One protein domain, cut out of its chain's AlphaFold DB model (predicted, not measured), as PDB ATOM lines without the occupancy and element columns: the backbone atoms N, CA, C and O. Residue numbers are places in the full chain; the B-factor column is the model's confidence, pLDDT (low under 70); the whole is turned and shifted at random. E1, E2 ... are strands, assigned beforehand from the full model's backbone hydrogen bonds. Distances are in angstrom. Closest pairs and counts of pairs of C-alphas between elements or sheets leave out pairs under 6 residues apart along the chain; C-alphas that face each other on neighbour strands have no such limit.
ATOM      1  N   HIS A  20      29.694 -15.517 238.420       61.00
ATOM      2  CA  HIS A  20      29.747 -15.201 237.000       61.00
ATOM      3  C   HIS A  20      29.164 -13.807 236.780       61.00
ATOM      4  O   HIS A  20      28.033 -13.525 237.172       61.00
ATOM      5  N   SER A  21      29.926 -12.951 236.115       70.69
ATOM      6  CA  SER A  21      29.476 -11.648 235.649       70.69
ATOM      7  C   SER A  21      29.828 -11.481 234.179       70.69
ATOM      8  O   SER A  21      30.820 -12.025 233.697       70.69
ATOM      9  N   LYS A  22      29.009 -10.728 233.447       73.06
ATOM     10  CA  LYS A  22      29.346 -10.334 232.080       73.06
ATOM     11  C   LYS A  22      30.247  -9.112 232.132       73.06
ATOM     12  O   LYS A  22      29.974  -8.161 232.860       73.06
ATOM     13  N   SER A  23      31.305  -9.134 231.339       66.19
ATOM     14  CA  SER A  23      32.234  -8.026 231.186       66.19
ATOM     15  C   SER A  23      32.382  -7.675 229.714       66.19
ATOM     16  O   SER A  23      32.145  -8.491 228.821       66.19
ATOM     17  N   ILE A  24      32.755  -6.424 229.479       75.69
ATOM     18  CA  ILE A  24      33.113  -5.919 228.164       75.69
ATOM     19  C   ILE A  24      34.566  -5.474 228.264       75.69
ATOM     20  O   ILE A  24      34.910  -4.675 229.135       75.69
ATOM     21  N   PHE A  25      35.418  -5.988 227.384       66.94
ATOM     22  CA  PHE A  25      36.811  -5.563 227.288       66.94
ATOM     23  C   PHE A  25      37.168  -5.209 225.844       66.94
ATOM     24  O   PHE A  25      36.510  -5.651 224.906       66.94
ATOM     25  N   SER A  26      38.209  -4.397 225.667       58.78
ATOM     26  CA  SER A  26      38.651  -3.912 224.358       58.78
ATOM     27  C   SER A  26      40.120  -4.268 224.174       58.78
ATOM     28  O   SER A  26      40.971  -3.754 224.893       58.78
ATOM     29  N   ASN A  27      40.438  -5.149 223.225       59.56
ATOM     30  CA  ASN A  27      41.833  -5.452 222.866       59.56
ATOM     31  C   ASN A  27      42.415  -4.443 221.853       59.56
ATOM     32  O   ASN A  27      43.629  -4.382 221.666       59.56
ATOM     33  N   LYS A  28      41.550  -3.655 221.203       66.69
ATOM     34  CA  LYS A  28      41.861  -2.565 220.270       66.69
ATOM     35  C   LYS A  28      40.918  -1.397 220.535       66.69
ATOM     36  O   LYS A  28      39.791  -1.611 220.972       66.69
ATOM     37  N   TYR A  29      41.364  -0.171 220.274       46.34
ATOM     38  CA  TYR A  29      40.538   1.030 220.436       46.34
ATOM     39  C   TYR A  29      39.243   0.917 219.603       46.34
ATOM     40  O   TYR A  29      39.302   0.537 218.434       46.34
ATOM     41  N   ASN A  30      38.086   1.207 220.210       70.31
ATOM     42  CA  ASN A  30      36.737   1.060 219.630       70.31
ATOM     43  C   ASN A  30      36.305  -0.365 219.208       70.31
ATOM     44  O   ASN A  30      35.383  -0.508 218.407       70.31
ATOM     45  N   GLN A  31      36.907  -1.429 219.751       70.81
ATOM     46  CA  GLN A  31      36.442  -2.808 219.530       70.81
ATOM     47  C   GLN A  31      36.079  -3.497 220.843       70.81
ATOM     48  O   GLN A  31      36.933  -4.067 221.515       70.81
ATOM     49  N   LEU A  32      34.789  -3.462 221.181       67.75
ATOM     50  CA  LEU A  32      34.250  -4.087 222.383       67.75
ATOM     51  C   LEU A  32      33.994  -5.581 222.154       67.75
ATOM     52  O   LEU A  32      33.253  -5.970 221.252       67.75
ATOM     53  N   CYS A  33      34.571  -6.408 223.016       70.75
ATOM     54  CA  CYS A  33      34.367  -7.846 223.063       70.75
ATOM     55  C   CYS A  33      33.622  -8.208 224.348       70.75
ATOM     56  O   CYS A  33      34.015  -7.792 225.440       70.75
ATOM     57  N   ASN A  34      32.571  -9.019 224.226       73.75
ATOM     58  CA  ASN A  34      31.921  -9.620 225.387       73.75
ATOM     59  C   ASN A  34      32.813 -10.733 225.940       73.75
ATOM     60  O   ASN A  34      33.262 -11.597 225.183       73.75
ATOM     61  N   ASN A  35      33.029 -10.742 227.249       59.50
ATOM     62  CA  ASN A  35      33.730 -11.814 227.936       59.50
ATOM     63  C   ASN A  35      33.021 -12.189 229.238       59.50
ATOM     64  O   ASN A  35      32.405 -11.350 229.898       59.50
ATOM     65  N   ASP A  36      33.151 -13.452 229.625       58.34
ATOM     66  CA  ASP A  36      32.762 -13.882 230.960       58.34
ATOM     67  C   ASP A  36      33.841 -13.441 231.959       58.34
ATOM     68  O   ASP A  36      35.045 -13.512 231.690       58.34
ATOM     69  N   LYS A  37      33.396 -12.923 233.101       57.88
ATOM     70  CA  LYS A  37      34.222 -12.475 234.218       57.88
ATOM     71  C   LYS A  37      33.863 -13.310 235.439       57.88
ATOM     72  O   LYS A  37      32.716 -13.309 235.880       57.88
ATOM     73  N   LEU A  38      34.852 -14.002 235.989       57.53
ATOM     74  CA  LEU A  38      34.732 -14.698 237.264       57.53
ATOM     75  C   LEU A  38      35.203 -13.759 238.370       57.53
ATOM     76  O   LEU A  38      36.311 -13.230 238.311       57.53
ATOM     77  N   ILE A  39      34.340 -13.530 239.355       58.94
ATOM     78  CA  ILE A  39      34.621 -12.655 240.492       58.94
ATOM     79  C   ILE A  39      34.558 -13.501 241.757       58.94
ATOM     80  O   ILE A  39      33.521 -14.096 242.039       58.94
ATOM     81  N   SER A  40      35.649 -13.549 242.517       60.44
ATOM     82  CA  SER A  40      35.619 -13.956 243.922       60.44
ATOM     83  C   SER A  40      36.051 -12.756 244.751       60.44
ATOM     84  O   SER A  40      37.052 -12.104 244.448       60.44
ATOM     85  N   GLU A  41      35.224 -12.417 245.728       57.09
ATOM     86  CA  GLU A  41      35.417 -11.292 246.634       57.09
ATOM     87  C   GLU A  41      35.595 -11.863 248.035       57.09
ATOM     88  O   GLU A  41      34.783 -12.667 248.491       57.09
ATOM     89  N   GLU A  42      36.663 -11.455 248.712       56.31
ATOM     90  CA  GLU A  42      36.908 -11.792 250.108       56.31
ATOM     91  C   GLU A  42      37.145 -10.492 250.877       56.31
ATOM     92  O   GLU A  42      37.909  -9.619 250.452       56.31
ATOM     93  N   PHE A  43      36.437 -10.343 251.992       48.78
ATOM     94  CA  PHE A  43      36.489  -9.160 252.838       48.78
ATOM     95  C   PHE A  43      37.193  -9.529 254.144       48.78
ATOM     96  O   PHE A  43      36.698 -10.364 254.896       48.78
ATOM     97  N   PHE A  44      38.333  -8.899 254.431       54.03
ATOM     98  CA  PHE A  44      38.919  -8.921 255.772       54.03
ATOM     99  C   PHE A  44      38.350  -7.764 256.591       54.03
ATOM    100  O   PHE A  44      37.976  -6.736 256.024       54.03
ATOM    101  N   THR A  45      38.344  -7.910 257.918       49.72
ATOM    102  CA  THR A  45      37.756  -6.967 258.885       49.72
ATOM    103  C   THR A  45      38.217  -5.515 258.686       49.72
ATOM    104  O   THR A  45      37.451  -4.594 258.959       49.72
ATOM    105  N   ASP A  46      39.421  -5.310 258.123       49.00
ATOM    106  CA  ASP A  46      40.057  -3.990 258.071       49.00
ATOM    107  C   ASP A  46      40.490  -3.539 256.660       49.00
ATOM    108  O   ASP A  46      40.802  -2.359 256.486       49.00
ATOM    109  N   ARG A  47      40.587  -4.432 255.650       43.59
ATOM    110  CA  ARG A  47      41.079  -4.107 254.284       43.59
ATOM    111  C   ARG A  47      40.585  -5.093 253.217       43.59
ATOM    112  O   ARG A  47      40.691  -6.302 253.392       43.59
ATOM    113  N   GLY A  48      40.155  -4.583 252.060       42.03
ATOM    114  CA  GLY A  48      39.885  -5.393 250.865       42.03
ATOM    115  C   GLY A  48      41.120  -5.496 249.967       42.03
ATOM    116  O   GLY A  48      41.645  -4.476 249.526       42.03
ATOM    117  N   ASN A  49      41.579  -6.713 249.668       44.34
ATOM    118  CA  ASN A  49      42.528  -6.960 248.582       44.34
ATOM    119  C   ASN A  49      41.758  -7.582 247.417       44.34
ATOM    120  O   ASN A  49      41.078  -8.587 247.590       44.34
ATOM    121  N   LYS A  50      41.877  -6.991 246.227       40.41
ATOM    122  CA  LYS A  50      41.216  -7.473 245.017       40.41
ATOM    123  C   LYS A  50      42.268  -7.980 244.038       40.41
ATOM    124  O   LYS A  50      43.027  -7.186 243.488       40.41
ATOM    125  N   VAL A  51      42.313  -9.292 243.831       40.72
ATOM    126  CA  VAL A  51      43.170  -9.928 242.825       40.72
ATOM    127  C   VAL A  51      42.260 -10.503 241.746       40.72
ATOM    128  O   VAL A  51      41.547 -11.471 241.984       40.72
ATOM    129  N   GLU A  52      42.254  -9.882 240.567       38.59
ATOM    130  CA  GLU A  52      41.516 -10.368 239.396       38.59
ATOM    131  C   GLU A  52      42.513 -10.924 238.371       38.59
ATOM    132  O   GLU A  52      43.438 -10.224 237.960       38.59
ATOM    133  N   ALA A  53      42.317 -12.172 237.940       42.12
ATOM    134  CA  ALA A  53      43.052 -12.772 236.831       42.12
ATOM    135  C   ALA A  53      42.057 -13.276 235.779       42.12
ATOM    136  O   ALA A  53      41.082 -13.947 236.113       42.12
ATOM    137  N   PHE A  54      42.309 -12.953 234.510       41.03
ATOM    138  CA  PHE A  54      41.493 -13.370 233.370       41.03
ATOM    139  C   PHE A  54      42.334 -14.262 232.459       41.03
ATOM    140  O   PHE A  54      43.355 -13.815 231.939       41.03
ATOM    141  N   TYR A  55      41.920 -15.512 232.266       47.44
ATOM    142  CA  TYR A  55      42.559 -16.441 231.334       47.44
ATOM    143  C   TYR A  55      41.561 -17.503 230.853       47.44
ATOM    144  O   TYR A  55      40.575 -17.785 231.534       47.44
ATOM    145  N   GLU A  56      41.792 -18.080 229.669       46.50
ATOM    146  CA  GLU A  56      41.024 -19.247 229.218       46.50
ATOM    147  C   GLU A  56      41.449 -20.480 230.033       46.50
ATOM    148  O   GLU A  56      42.639 -20.741 230.193       46.50
ATOM    149  N   TYR A  57      40.470 -21.210 230.572       47.22
ATOM    150  CA  TYR A  57      40.653 -22.279 231.564       47.22
ATOM    151  C   TYR A  57      41.625 -23.384 231.119       47.22
ATOM    152  O   TYR A  57      42.479 -23.798 231.895       47.22
ATOM    153  N   ASP A  58      41.575 -23.792 229.849       57.84
ATOM    154  CA  ASP A  58      42.432 -24.863 229.324       57.84
ATOM    155  C   ASP A  58      43.900 -24.431 229.147       57.84
ATOM    156  O   ASP A  58      44.777 -25.279 228.983       57.84
ATOM    157  N   LEU A  59      44.200 -23.128 229.220       68.56
ATOM    158  CA  LEU A  59      45.553 -22.614 229.007       68.56
ATOM    159  C   LEU A  59      46.436 -22.706 230.249       68.56
ATOM    160  O   LEU A  59      47.655 -22.719 230.086       68.56
ATOM    161  N   LEU A  60      45.877 -22.750 231.465       71.25
ATOM    162  CA  LEU A  60      46.654 -22.698 232.708       71.25
ATOM    163  C   LEU A  60      46.281 -23.821 233.686       71.25
ATOM    164  O   LEU A  60      45.117 -24.160 233.850       71.25
ATOM    165  N   SER A  61      47.272 -24.338 234.406       79.81
ATOM    166  CA  SER A  61      47.095 -25.152 235.612       79.81
ATOM    167  C   SER A  61      47.641 -24.397 236.813       79.81
ATOM    168  O   SER A  61      48.751 -23.866 236.754       79.81
ATOM    169  N   VAL A  62      46.898 -24.383 237.918       81.12
ATOM    170  CA  VAL A  62      47.340 -23.765 239.173       81.12
ATOM    171  C   VAL A  62      47.379 -24.820 240.271       81.12
ATOM    172  O   VAL A  62      46.388 -25.511 240.493       81.12
ATOM    173  N   ARG A  63      48.499 -24.932 240.991       86.56
ATOM    174  CA  ARG A  63      48.582 -25.740 242.221       86.56
ATOM    175  C   ARG A  63      49.071 -24.896 243.386       86.56
ATOM    176  O   ARG A  63      49.908 -24.011 243.215       86.56
ATOM    177  N   LYS A  64      48.579 -25.193 244.586       84.81
ATOM    178  CA  LYS A  64      49.102 -24.599 245.819       84.81
ATOM    179  C   LYS A  64      50.508 -25.139 246.091       84.81
ATOM    180  O   LYS A  64      50.765 -26.323 245.892       84.81
ATOM    181  N   VAL A  65      51.391 -24.265 246.555       89.19
ATOM    182  CA  VAL A  65      52.762 -24.593 246.951       89.19
ATOM    183  C   VAL A  65      52.865 -24.399 248.453       89.19
ATOM    184  O   VAL A  65      52.527 -23.325 248.960       89.19
ATOM    185  N   ASN A  66      53.321 -25.424 249.174       89.88
ATOM    186  CA  ASN A  66      53.531 -25.284 250.606       89.88
ATOM    187  C   ASN A  66      54.725 -24.377 250.874       89.88
ATOM    188  O   ASN A  66      55.763 -24.439 250.209       89.88
ATOM    189  N   VAL A  67      54.563 -23.532 251.881       89.25
ATOM    190  CA  VAL A  67      55.591 -22.611 252.343       89.25
ATOM    191  C   VAL A  67      55.704 -22.775 253.843       89.25
ATOM    192  O   VAL A  67      54.691 -22.968 254.504       89.25
ATOM    193  N   HIS A  68      56.914 -22.731 254.372       89.56
ATOM    194  CA  HIS A  68      57.205 -22.768 255.798       89.56
ATOM    195  C   HIS A  68      58.124 -21.603 256.151       89.56
ATOM    196  O   HIS A  68      58.799 -21.030 255.293       89.56
ATOM    197  N   GLN A  69      58.108 -21.194 257.413       86.44
ATOM    198  CA  GLN A  69      59.069 -20.207 257.894       86.44
ATOM    199  C   GLN A  69      60.434 -20.880 258.049       86.44
ATOM    200  O   GLN A  69      60.495 -22.043 258.447       86.44
ATOM    201  N   ASN A  70      61.521 -20.173 257.734       83.12
ATOM    202  CA  ASN A  70      62.864 -20.713 257.910       83.12
ATOM    203  C   ASN A  70      63.074 -21.211 259.354       83.12
ATOM    204  O   ASN A  70      62.656 -20.560 260.313       83.12
ATOM    205  N   GLY A  71      63.669 -22.397 259.501       78.31
ATOM    206  CA  GLY A  71      63.826 -23.073 260.794       78.31
ATOM    207  C   GLY A  71      62.558 -23.741 261.353       78.31
ATOM    208  O   GLY A  71      62.628 -24.343 262.421       78.31
ATOM    209  N   SER A  72      61.420 -23.673 260.652       80.81
ATOM    210  CA  SER A  72      60.191 -24.391 261.002       80.81
ATOM    211  C   SER A  72      59.878 -25.495 259.995       80.81
ATOM    212  O   SER A  72      59.954 -25.283 258.789       80.81
ATOM    213  N   ASN A  73      59.431 -26.649 260.490       74.94
ATOM    214  CA  ASN A  73      58.941 -27.752 259.653       74.94
ATOM    215  C   ASN A  73      57.421 -27.708 259.428       74.94
ATOM    216  O   ASN A  73      56.879 -28.530 258.693       74.94
ATOM    217  N   SER A  74      56.714 -26.779 260.077       81.06
ATOM    218  CA  SER A  74      55.276 -26.601 259.884       81.06
ATOM    219  C   SER A  74      54.986 -25.671 258.713       81.06
ATOM    220  O   SER A  74      55.683 -24.675 258.493       81.06
ATOM    221  N   SER A  75      53.918 -25.975 257.970       81.88
ATOM    222  CA  SER A  75      53.400 -25.054 256.963       81.88
ATOM    223  C   SER A  75      53.072 -23.712 257.608       81.88
ATOM    224  O   SER A  75      52.471 -23.638 258.681       81.88
ATOM    225  N   ALA A  76      53.488 -22.648 256.936       81.56
ATOM    226  CA  ALA A  76      53.182 -21.294 257.316       81.56
ATOM    227  C   ALA A  76      51.671 -21.073 257.257       81.56
ATOM    228  O   ALA A  76      50.966 -21.601 256.392       81.56
ATOM    229  N   ASP A  77      51.198 -20.275 258.205       79.56
ATOM    230  CA  ASP A  77      49.807 -19.868 258.277       79.56
ATOM    231  C   ASP A  77      49.379 -19.199 256.963       79.56
ATOM    232  O   ASP A  77      50.067 -18.301 256.459       79.56
ATOM    233  N   LYS A  78      48.234 -19.634 256.425       75.31
ATOM    234  CA  LYS A  78      47.645 -19.088 255.195       75.31
ATOM    235  C   LYS A  78      47.360 -17.590 255.322       75.31
ATOM    236  O   LYS A  78      47.415 -16.883 254.322       75.31
ATOM    237  N   ASP A  79      47.125 -17.111 256.544       76.81
ATOM    238  CA  ASP A  79      46.851 -15.702 256.813       76.81
ATOM    239  C   ASP A  79      48.136 -14.859 256.774       76.81
ATOM    240  O   ASP A  79      48.079 -13.632 256.735       76.81
ATOM    241  N   LYS A  80      49.318 -15.494 256.750       81.06
ATOM    242  CA  LYS A  80      50.623 -14.824 256.645       81.06
ATOM    243  C   LYS A  80      51.179 -14.867 255.232       81.06
ATOM    244  O   LYS A  80      51.658 -13.845 254.739       81.06
ATOM    245  N   ILE A  81      51.141 -16.037 254.598       85.12
ATOM    246  CA  ILE A  81      51.731 -16.251 253.279       85.12
ATOM    247  C   ILE A  81      50.967 -17.312 252.492       85.12
ATOM    248  O   ILE A  81      50.549 -18.342 253.019       85.12
ATOM    249  N   ILE A  82      50.850 -17.078 251.190       87.25
ATOM    250  CA  ILE A  82      50.298 -18.029 250.229       87.25
ATOM    251  C   ILE A  82      51.270 -18.211 249.068       87.25
ATOM    252  O   ILE A  82      51.925 -17.261 248.635       87.25
ATOM    253  N   GLY A  83      51.377 -19.444 248.579       86.81
ATOM    254  CA  GLY A  83      52.219 -19.820 247.450       86.81
ATOM    255  C   GLY A  83      51.420 -20.592 246.409       86.81
ATOM    256  O   GLY A  83      50.650 -21.491 246.754       86.81
ATOM    257  N   PHE A  84      51.630 -20.268 245.138       87.62
ATOM    258  CA  PHE A  84      51.009 -20.945 244.004       87.62
ATOM    259  C   PHE A  84      52.025 -21.177 242.897       87.62
ATOM    260  O   PHE A  84      52.925 -20.371 242.685       87.62
ATOM    261  N   GLU A  85      51.850 -22.259 242.158       87.81
ATOM    262  CA  GLU A  85      52.531 -22.497 240.897       87.81
ATOM    263  C   GLU A  85      51.502 -22.416 239.777       87.81
ATOM    264  O   GLU A  85      50.482 -23.097 239.821       87.81
ATOM    265  N   ILE A  86      51.771 -21.560 238.797       85.81
ATOM    266  CA  ILE A  86      50.941 -21.322 237.622       85.81
ATOM    267  C   ILE A  86      51.710 -21.873 236.428       85.81
ATOM    268  O   ILE A  86      52.739 -21.319 236.050       85.81
ATOM    269  N   LYS A  87      51.233 -22.959 235.830       85.50
ATOM    270  CA  LYS A  87      51.787 -23.548 234.608       85.50
ATOM    271  C   LYS A  87      50.905 -23.183 233.427       85.50
ATOM    272  O   LYS A  87      49.690 -23.238 233.546       85.50
ATOM    273  N   ILE A  88      51.501 -22.864 232.284       82.38
ATOM    274  CA  ILE A  88      50.768 -22.750 231.021       82.38
ATOM    275  C   ILE A  88      50.755 -24.136 230.363       82.38
ATOM    276  O   ILE A  88      51.824 -24.646 230.037       82.38
ATOM    277  N   ASN A  89      49.584 -24.752 230.193       79.38
ATOM    278  CA  ASN A  89      49.427 -26.178 229.867       79.38
ATOM    279  C   ASN A  89      50.139 -26.598 228.574       79.38
ATOM    280  O   ASN A  89      50.827 -27.619 228.571       79.38
ATOM    281  N   ASP A  90      50.076 -25.761 227.538       82.00
ATOM    282  CA  ASP A  90      50.682 -26.029 226.226       82.00
ATOM    283  C   ASP A  90      52.117 -25.499 226.087       82.00
ATOM    284  O   ASP A  90      52.665 -25.404 224.987       82.00
ATOM    285  N   THR A  91      52.756 -25.106 227.193       79.12
ATOM    286  CA  THR A  91      54.140 -24.628 227.157       79.12
ATOM    287  C   THR A  91      54.950 -25.155 228.341       79.12
ATOM    288  O   THR A  91      54.426 -25.663 229.328       79.12
ATOM    289  N   ASN A  92      56.266 -24.957 228.282       80.06
ATOM    290  CA  ASN A  92      57.147 -25.213 229.423       80.06
ATOM    291  C   ASN A  92      57.197 -24.045 230.423       80.06
ATOM    292  O   ASN A  92      58.003 -24.070 231.351       80.06
ATOM    293  N   LYS A  93      56.366 -23.009 230.246       83.19
ATOM    294  CA  LYS A  93      56.327 -21.870 231.163       83.19
ATOM    295  C   LYS A  93      55.582 -22.252 232.433       83.19
ATOM    296  O   LYS A  93      54.440 -22.714 232.395       83.19
ATOM    297  N   LYS A  94      56.233 -21.994 233.559       88.44
ATOM    298  CA  LYS A  94      55.658 -22.073 234.895       88.44
ATOM    299  C   LYS A  94      56.122 -20.870 235.702       88.44
ATOM    300  O   LYS A  94      57.224 -20.373 235.490       88.44
ATOM    301  N   PHE A  95      55.300 -20.444 236.641       87.94
ATOM    302  CA  PHE A  95      55.613 -19.358 237.550       87.94
ATOM    303  C   PHE A  95      55.299 -19.793 238.965       87.94
ATOM    304  O   PHE A  95      54.203 -20.283 239.215       87.94
ATOM    305  N   SER A  96      56.221 -19.592 239.897       90.25
ATOM    306  CA  SER A  96      55.913 -19.717 241.320       90.25
ATOM    307  C   SER A  96      55.665 -18.328 241.889       90.25
ATOM    308  O   SER A  96      56.559 -17.486 241.871       90.25
ATOM    309  N   VAL A  97      54.453 -18.078 242.366       88.19
ATOM    310  CA  VAL A  97      54.000 -16.795 242.901       88.19
ATOM    311  C   VAL A  97      53.770 -16.949 244.394       88.19
ATOM    312  O   VAL A  97      53.032 -17.831 244.826       88.19
ATOM    313  N   TYR A  98      54.373 -16.065 245.177       88.31
ATOM    314  CA  TYR A  98      54.253 -16.036 246.625       88.31
ATOM    315  C   TYR A  98      53.819 -14.652 247.075       88.31
ATOM    316  O   TYR A  98      54.427 -13.653 246.686       88.31
ATOM    317  N   TYR A  99      52.790 -14.601 247.911       86.31
ATOM    318  CA  TYR A  99      52.249 -13.365 248.449       86.31
ATOM    319  C   TYR A  99      52.237 -13.414 249.974       86.31
ATOM    320  O   TYR A  99      51.658 -14.329 250.558       86.31
ATOM    321  N   CYS A 100      52.858 -12.420 250.602       84.19
ATOM    322  CA  CYS A 100      52.830 -12.221 252.046       84.19
ATOM    323  C   CYS A 100      51.786 -11.154 252.383       84.19
ATOM    324  O   CYS A 100      51.838 -10.040 251.856       84.19
ATOM    325  N   ALA A 101      50.858 -11.471 253.285       74.44
ATOM    326  CA  ALA A 101      49.817 -10.540 253.717       74.44
ATOM    327  C   ALA A 101      50.386  -9.376 254.544       74.44
ATOM    328  O   ALA A 101      49.921  -8.239 254.436       74.44
ATOM    329  N   TYR A 102      51.435  -9.657 255.319       70.88
ATOM    330  CA  TYR A 102      52.110  -8.698 256.183       70.88
ATOM    331  C   TYR A 102      53.593  -8.637 255.840       70.88
ATOM    332  O   TYR A 102      54.226  -9.660 255.569       70.88
ATOM    333  N   ASP A 103      54.169  -7.441 255.924       61.00
ATOM    334  CA  ASP A 103      55.617  -7.329 256.048       61.00
ATOM    335  C   ASP A 103      55.973  -7.964 257.401       61.00
ATOM    336  O   ASP A 103      55.483  -7.550 258.452       61.00
ATOM    337  N   THR A 104      56.681  -9.089 257.394       55.88
ATOM    338  CA  THR A 104      56.860  -9.878 258.619       55.88
ATOM    339  C   THR A 104      57.943  -9.201 259.468       55.88
ATOM    340  O   THR A 104      59.133  -9.305 259.180       55.88
ATOM    341  N   PHE A 105      57.532  -8.423 260.478       50.00
ATOM    342  CA  PHE A 105      58.428  -7.539 261.243       50.00
ATOM    343  C   PHE A 105      59.152  -8.206 262.432       50.00
ATOM    344  O   PHE A 105      60.134  -7.646 262.920       50.00
ATOM    345  N   LYS A 106      58.714  -9.382 262.909       47.84
ATOM    346  CA  LYS A 106      59.321 -10.100 264.052       47.84
ATOM    347  C   LYS A 106      59.632 -11.561 263.701       47.84
ATOM    348  O   LYS A 106      58.742 -12.276 263.252       47.84
ATOM    349  N   GLY A 107      60.864 -12.000 263.983       56.66
ATOM    350  CA  GLY A 107      61.370 -13.347 263.668       56.66
ATOM    351  C   GLY A 107      62.062 -13.432 262.302       56.66
ATOM    352  O   GLY A 107      62.073 -12.455 261.554       56.66
ATOM    353  N   ASP A 108      62.676 -14.583 262.008       63.84
ATOM    354  CA  ASP A 108      63.367 -14.843 260.740       63.84
ATOM    355  C   ASP A 108      62.409 -14.590 259.565       63.84
ATOM    356  O   ASP A 108      61.360 -15.228 259.450       63.84
ATOM    357  N   LYS A 109      62.725 -13.574 258.754       73.38
ATOM    358  CA  LYS A 109      61.818 -12.989 257.749       73.38
ATOM    359  C   LYS A 109      61.726 -13.823 256.476       73.38
ATOM    360  O   LYS A 109      61.035 -13.440 255.530       73.38
ATOM    361  N   LEU A 110      62.501 -14.900 256.421       84.06
ATOM    362  CA  LEU A 110      62.629 -15.734 255.252       84.06
ATOM    363  C   LEU A 110      61.610 -16.865 255.316       84.06
ATOM    364  O   LEU A 110      61.589 -17.669 256.249       84.06
ATOM    365  N   TYR A 111      60.782 -16.935 254.287       87.56
ATOM    366  CA  TYR A 111      59.945 -18.093 254.036       87.56
ATOM    367  C   TYR A 111      60.619 -18.985 253.001       87.56
ATOM    368  O   TYR A 111      61.209 -18.488 252.041       87.56
ATOM    369  N   ILE A 112      60.518 -20.295 253.182       90.69
ATOM    370  CA  ILE A 112      61.049 -21.294 252.262       90.69
ATOM    371  C   ILE A 112      59.878 -22.106 251.718       90.69
ATOM    372  O   ILE A 112      59.033 -22.599 252.466       90.69
ATOM    373  N   SER A 113      59.782 -22.212 250.396       91.50
ATOM    374  CA  SER A 113      58.792 -23.096 249.767       91.50
ATOM    375  C   SER A 113      59.292 -24.533 249.649       91.50
ATOM    376  O   SER A 113      60.494 -24.774 249.660       91.50
ATOM    377  N   GLU A 114      58.382 -25.484 249.431       90.50
ATOM    378  CA  GLU A 114      58.731 -26.870 249.056       90.50
ATOM    379  C   GLU A 114      59.597 -26.961 247.781       90.50
ATOM    380  O   GLU A 114      60.304 -27.943 247.582       90.50
ATOM    381  N   ASN A 115      59.593 -25.915 246.945       89.69
ATOM    382  CA  ASN A 115      60.454 -25.789 245.767       89.69
ATOM    383  C   ASN A 115      61.838 -25.176 246.096       89.69
ATOM    384  O   ASN A 115      62.566 -24.791 245.184       89.69
ATOM    385  N   ASN A 116      62.199 -25.026 247.377       89.94
ATOM    386  CA  ASN A 116      63.415 -24.358 247.867       89.94
ATOM    387  C   ASN A 116      63.571 -22.885 247.444       89.94
ATOM    388  O   ASN A 116      64.671 -22.331 247.455       89.94
ATOM    389  N   HIS A 117      62.474 -22.208 247.097       90.75
ATOM    390  CA  HIS A 117      62.506 -20.761 246.892       90.75
ATOM    391  C   HIS A 117      62.545 -20.013 248.222       90.75
ATOM    392  O   HIS A 117      61.639 -20.176 249.042       90.75
ATOM    393  N   SER A 118      63.546 -19.146 248.369       89.62
ATOM    394  CA  SER A 118      63.647 -18.172 249.452       89.62
ATOM    395  C   SER A 118      62.792 -16.946 249.148       89.62
ATOM    396  O   SER A 118      63.021 -16.226 248.173       89.62
ATOM    397  N   ILE A 119      61.792 -16.709 249.987       87.69
ATOM    398  CA  ILE A 119      60.745 -15.716 249.774       87.69
ATOM    399  C   ILE A 119      60.898 -14.612 250.812       87.69
ATOM    400  O   ILE A 119      60.963 -14.865 252.014       87.69
ATOM    401  N   TYR A 120      60.944 -13.376 250.319       84.31
ATOM    402  CA  TYR A 120      61.042 -12.181 251.144       84.31
ATOM    403  C   TYR A 120      60.303 -11.011 250.493       84.31
ATOM    404  O   TYR A 120      60.513 -10.716 249.307       84.31
ATOM    405  N   GLY A 121      59.504 -10.311 251.298       77.94
ATOM    406  CA  GLY A 121      58.684  -9.175 250.883       77.94
ATOM    407  C   GLY A 121      57.267  -9.570 250.459       77.94
ATOM    408  O   GLY A 121      56.902 -10.744 250.433       77.94
ATOM    409  N   LYS A 122      56.459  -8.560 250.125       81.88
ATOM    410  CA  LYS A 122      55.012  -8.698 249.895       81.88
ATOM    411  C   LYS A 122      54.647  -9.603 248.715       81.88
ATOM    412  O   LYS A 122      53.692 -10.361 248.804       81.88
ATOM    413  N   LEU A 123      55.392  -9.520 247.616       83.69
ATOM    414  CA  LEU A 123      55.161 -10.316 246.412       83.69
ATOM    415  C   LEU A 123      56.498 -10.798 245.862       83.69
ATOM    416  O   LEU A 123      57.418 -10.012 245.627       83.69
ATOM    417  N   THR A 124      56.606 -12.103 245.657       86.56
ATOM    418  CA  THR A 124      57.774 -12.732 245.046       86.56
ATOM    419  C   THR A 124      57.309 -13.663 243.943       86.56
ATOM    420  O   THR A 124      56.451 -14.508 244.169       86.56
ATOM    421  N   VAL A 125      57.883 -13.516 242.752       87.69
ATOM    422  CA  VAL A 125      57.579 -14.373 241.606       87.69
ATOM    423  C   VAL A 125      58.868 -14.987 241.089       87.69
ATOM    424  O   VAL A 125      59.877 -14.292 240.990       87.69
ATOM    425  N   PHE A 126      58.834 -16.271 240.756       90.06
ATOM    426  CA  PHE A 126      59.914 -17.000 240.100       90.06
ATOM    427  C   PHE A 126      59.437 -17.538 238.756       90.06
ATOM    428  O   PHE A 126      58.280 -17.938 238.636       90.06
ATOM    429  N   ASP A 127      60.319 -17.531 237.759       87.69
ATOM    430  CA  ASP A 127      60.070 -18.129 236.446       87.69
ATOM    431  C   ASP A 127      60.352 -19.643 236.425       87.69
ATOM    432  O   ASP A 127      60.722 -20.252 237.433       87.69
ATOM    433  N   GLU A 128      60.220 -20.263 235.253       87.19
ATOM    434  CA  GLU A 128      60.443 -21.697 235.074       87.19
ATOM    435  C   GLU A 128      61.882 -22.148 235.344       87.19
ATOM    436  O   GLU A 128      62.121 -23.340 235.549       87.19
ATOM    437  N   LYS A 129      62.827 -21.201 235.364       89.38
ATOM    438  CA  LYS A 129      64.252 -21.399 235.645       89.38
ATOM    439  C   LYS A 129      64.603 -21.031 237.089       89.38
ATOM    440  O   LYS A 129      65.783 -20.873 237.397       89.38
ATOM    441  N   ASN A 130      63.601 -20.873 237.958       89.00
ATOM    442  CA  ASN A 130      63.731 -20.449 239.352       89.00
ATOM    443  C   ASN A 130      64.438 -19.089 239.505       89.00
ATOM    444  O   ASN A 130      65.061 -18.804 240.530       89.00
ATOM    445  N   ARG A 131      64.353 -18.219 238.493       89.06
ATOM    446  CA  ARG A 131      64.879 -16.853 238.569       89.06
ATOM    447  C   ARG A 131      63.792 -15.942 239.108       89.06
ATOM    448  O   ARG A 131      62.670 -15.938 238.604       89.06
ATOM    449  N   ARG A 132      64.131 -15.140 240.119       86.50
ATOM    450  CA  ARG A 132      63.205 -14.152 240.679       86.50
ATOM    451  C   ARG A 132      62.894 -13.080 239.632       86.50
ATOM    452  O   ARG A 132      63.796 -12.395 239.156       86.50
ATOM    453  N   ILE A 133      61.616 -12.908 239.316       82.44
ATOM    454  CA  ILE A 133      61.114 -11.839 238.456       82.44
ATOM    455  C   ILE A 133      60.910 -10.597 239.323       82.44
ATOM    456  O   ILE A 133      60.187 -10.627 240.322       82.44
ATOM    457  N   LYS A 134      61.554  -9.491 238.945       74.44
ATOM    458  CA  LYS A 134      61.303  -8.187 239.558       74.44
ATOM    459  C   LYS A 134      60.087  -7.569 238.875       74.44
ATOM    460  O   LYS A 134      60.158  -7.214 237.703       74.44
TER     461      LYS A 134
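This is residues 20 to 134 of the 136 residues of an uncharacterized protein of Clostridium sartagoforme AAU1 (UniProt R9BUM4). Look for a twisted four-stranded sheet, E3, E5, E6 and E8, with the small two-stranded ladder of E4 and E7 at one end, and far from both a separate long hairpin, E1 and E2, joined to them only by the long stretch of residues 40 to 59, of which residues 43 to 48 stick out free. The printed part has 115 residues, with no named helix and eight named strands, E1 to E8 in order along the chain; 48 residues, under half, are in named elements, and the class is all strand. The three sheets, in the orders E1 - E2, E3 - E5 - E6 - E8 and E4 - E7, are antiparallel. The whole is loose, with a radius of gyration of the C-alphas of 17.0 A, and spans 53 by 39 by 23 A.

Find C-alpha 20 at (29.747, -15.201, 237.000); from there E1, residues 20 to 28, runs 24.2 A. E2, residues 31 to 39, is 23.2 A long and bends by 54 degrees at residue 36. After residues 40 to 59, come to E3, residues 60 to 64, from C-alpha 60 at (46.654, -22.698, 232.708), then E4, residues 67 to 69. E5, residues 81 to 88, is 23.2 A long, and E6, residues 94 to 100, is 20.0 A long. E7 is residues 111 to 113, and E8, residues 123 to 126, ends with C-alpha 126 at (59.914, -17.000, 240.100).

Start at the hairpin of E1 and E2, antiparallel at 145 degrees, where N 23 and O 35 are 2.9 A apart, within hydrogen-bond range. Both strands are apart from each of E3 to E8. In the larger sheet, E3 and E8 are edge strands, and the sheet is twisted, with C-alphas up to 4.2 A off its best plane. E3 and E5 are antiparallel at 154 degrees, with N 63 and O 85 2.9 A apart. E5 and E6 form a hairpin at 163 degrees, with N 84 and O 97 2.8 A apart. E6 and E8 are antiparallel at 161 degrees, with N 98 and O 124 2.8 A apart. E3 runs on into E4 across a break of 2 residues, at 34 degrees. E4 and E7 are antiparallel at 148 degrees, with N 68 and O 112 2.9 A apart. The closest C-alphas of E4 and E5, those of Val 67 and Gly 83, are 6.6 A apart.

The two C-alphas farthest apart, those of Asn 30 and Gly 71, are 54.9 A apart. The printed part has no cut. The links from E2 to E3 and from E4 to E5 are long. Look at the B-factor column: the mean pLDDT of the printed part is 73.2, and 39 residues are under 70, among them residues 35 to 59 and 103 to 108.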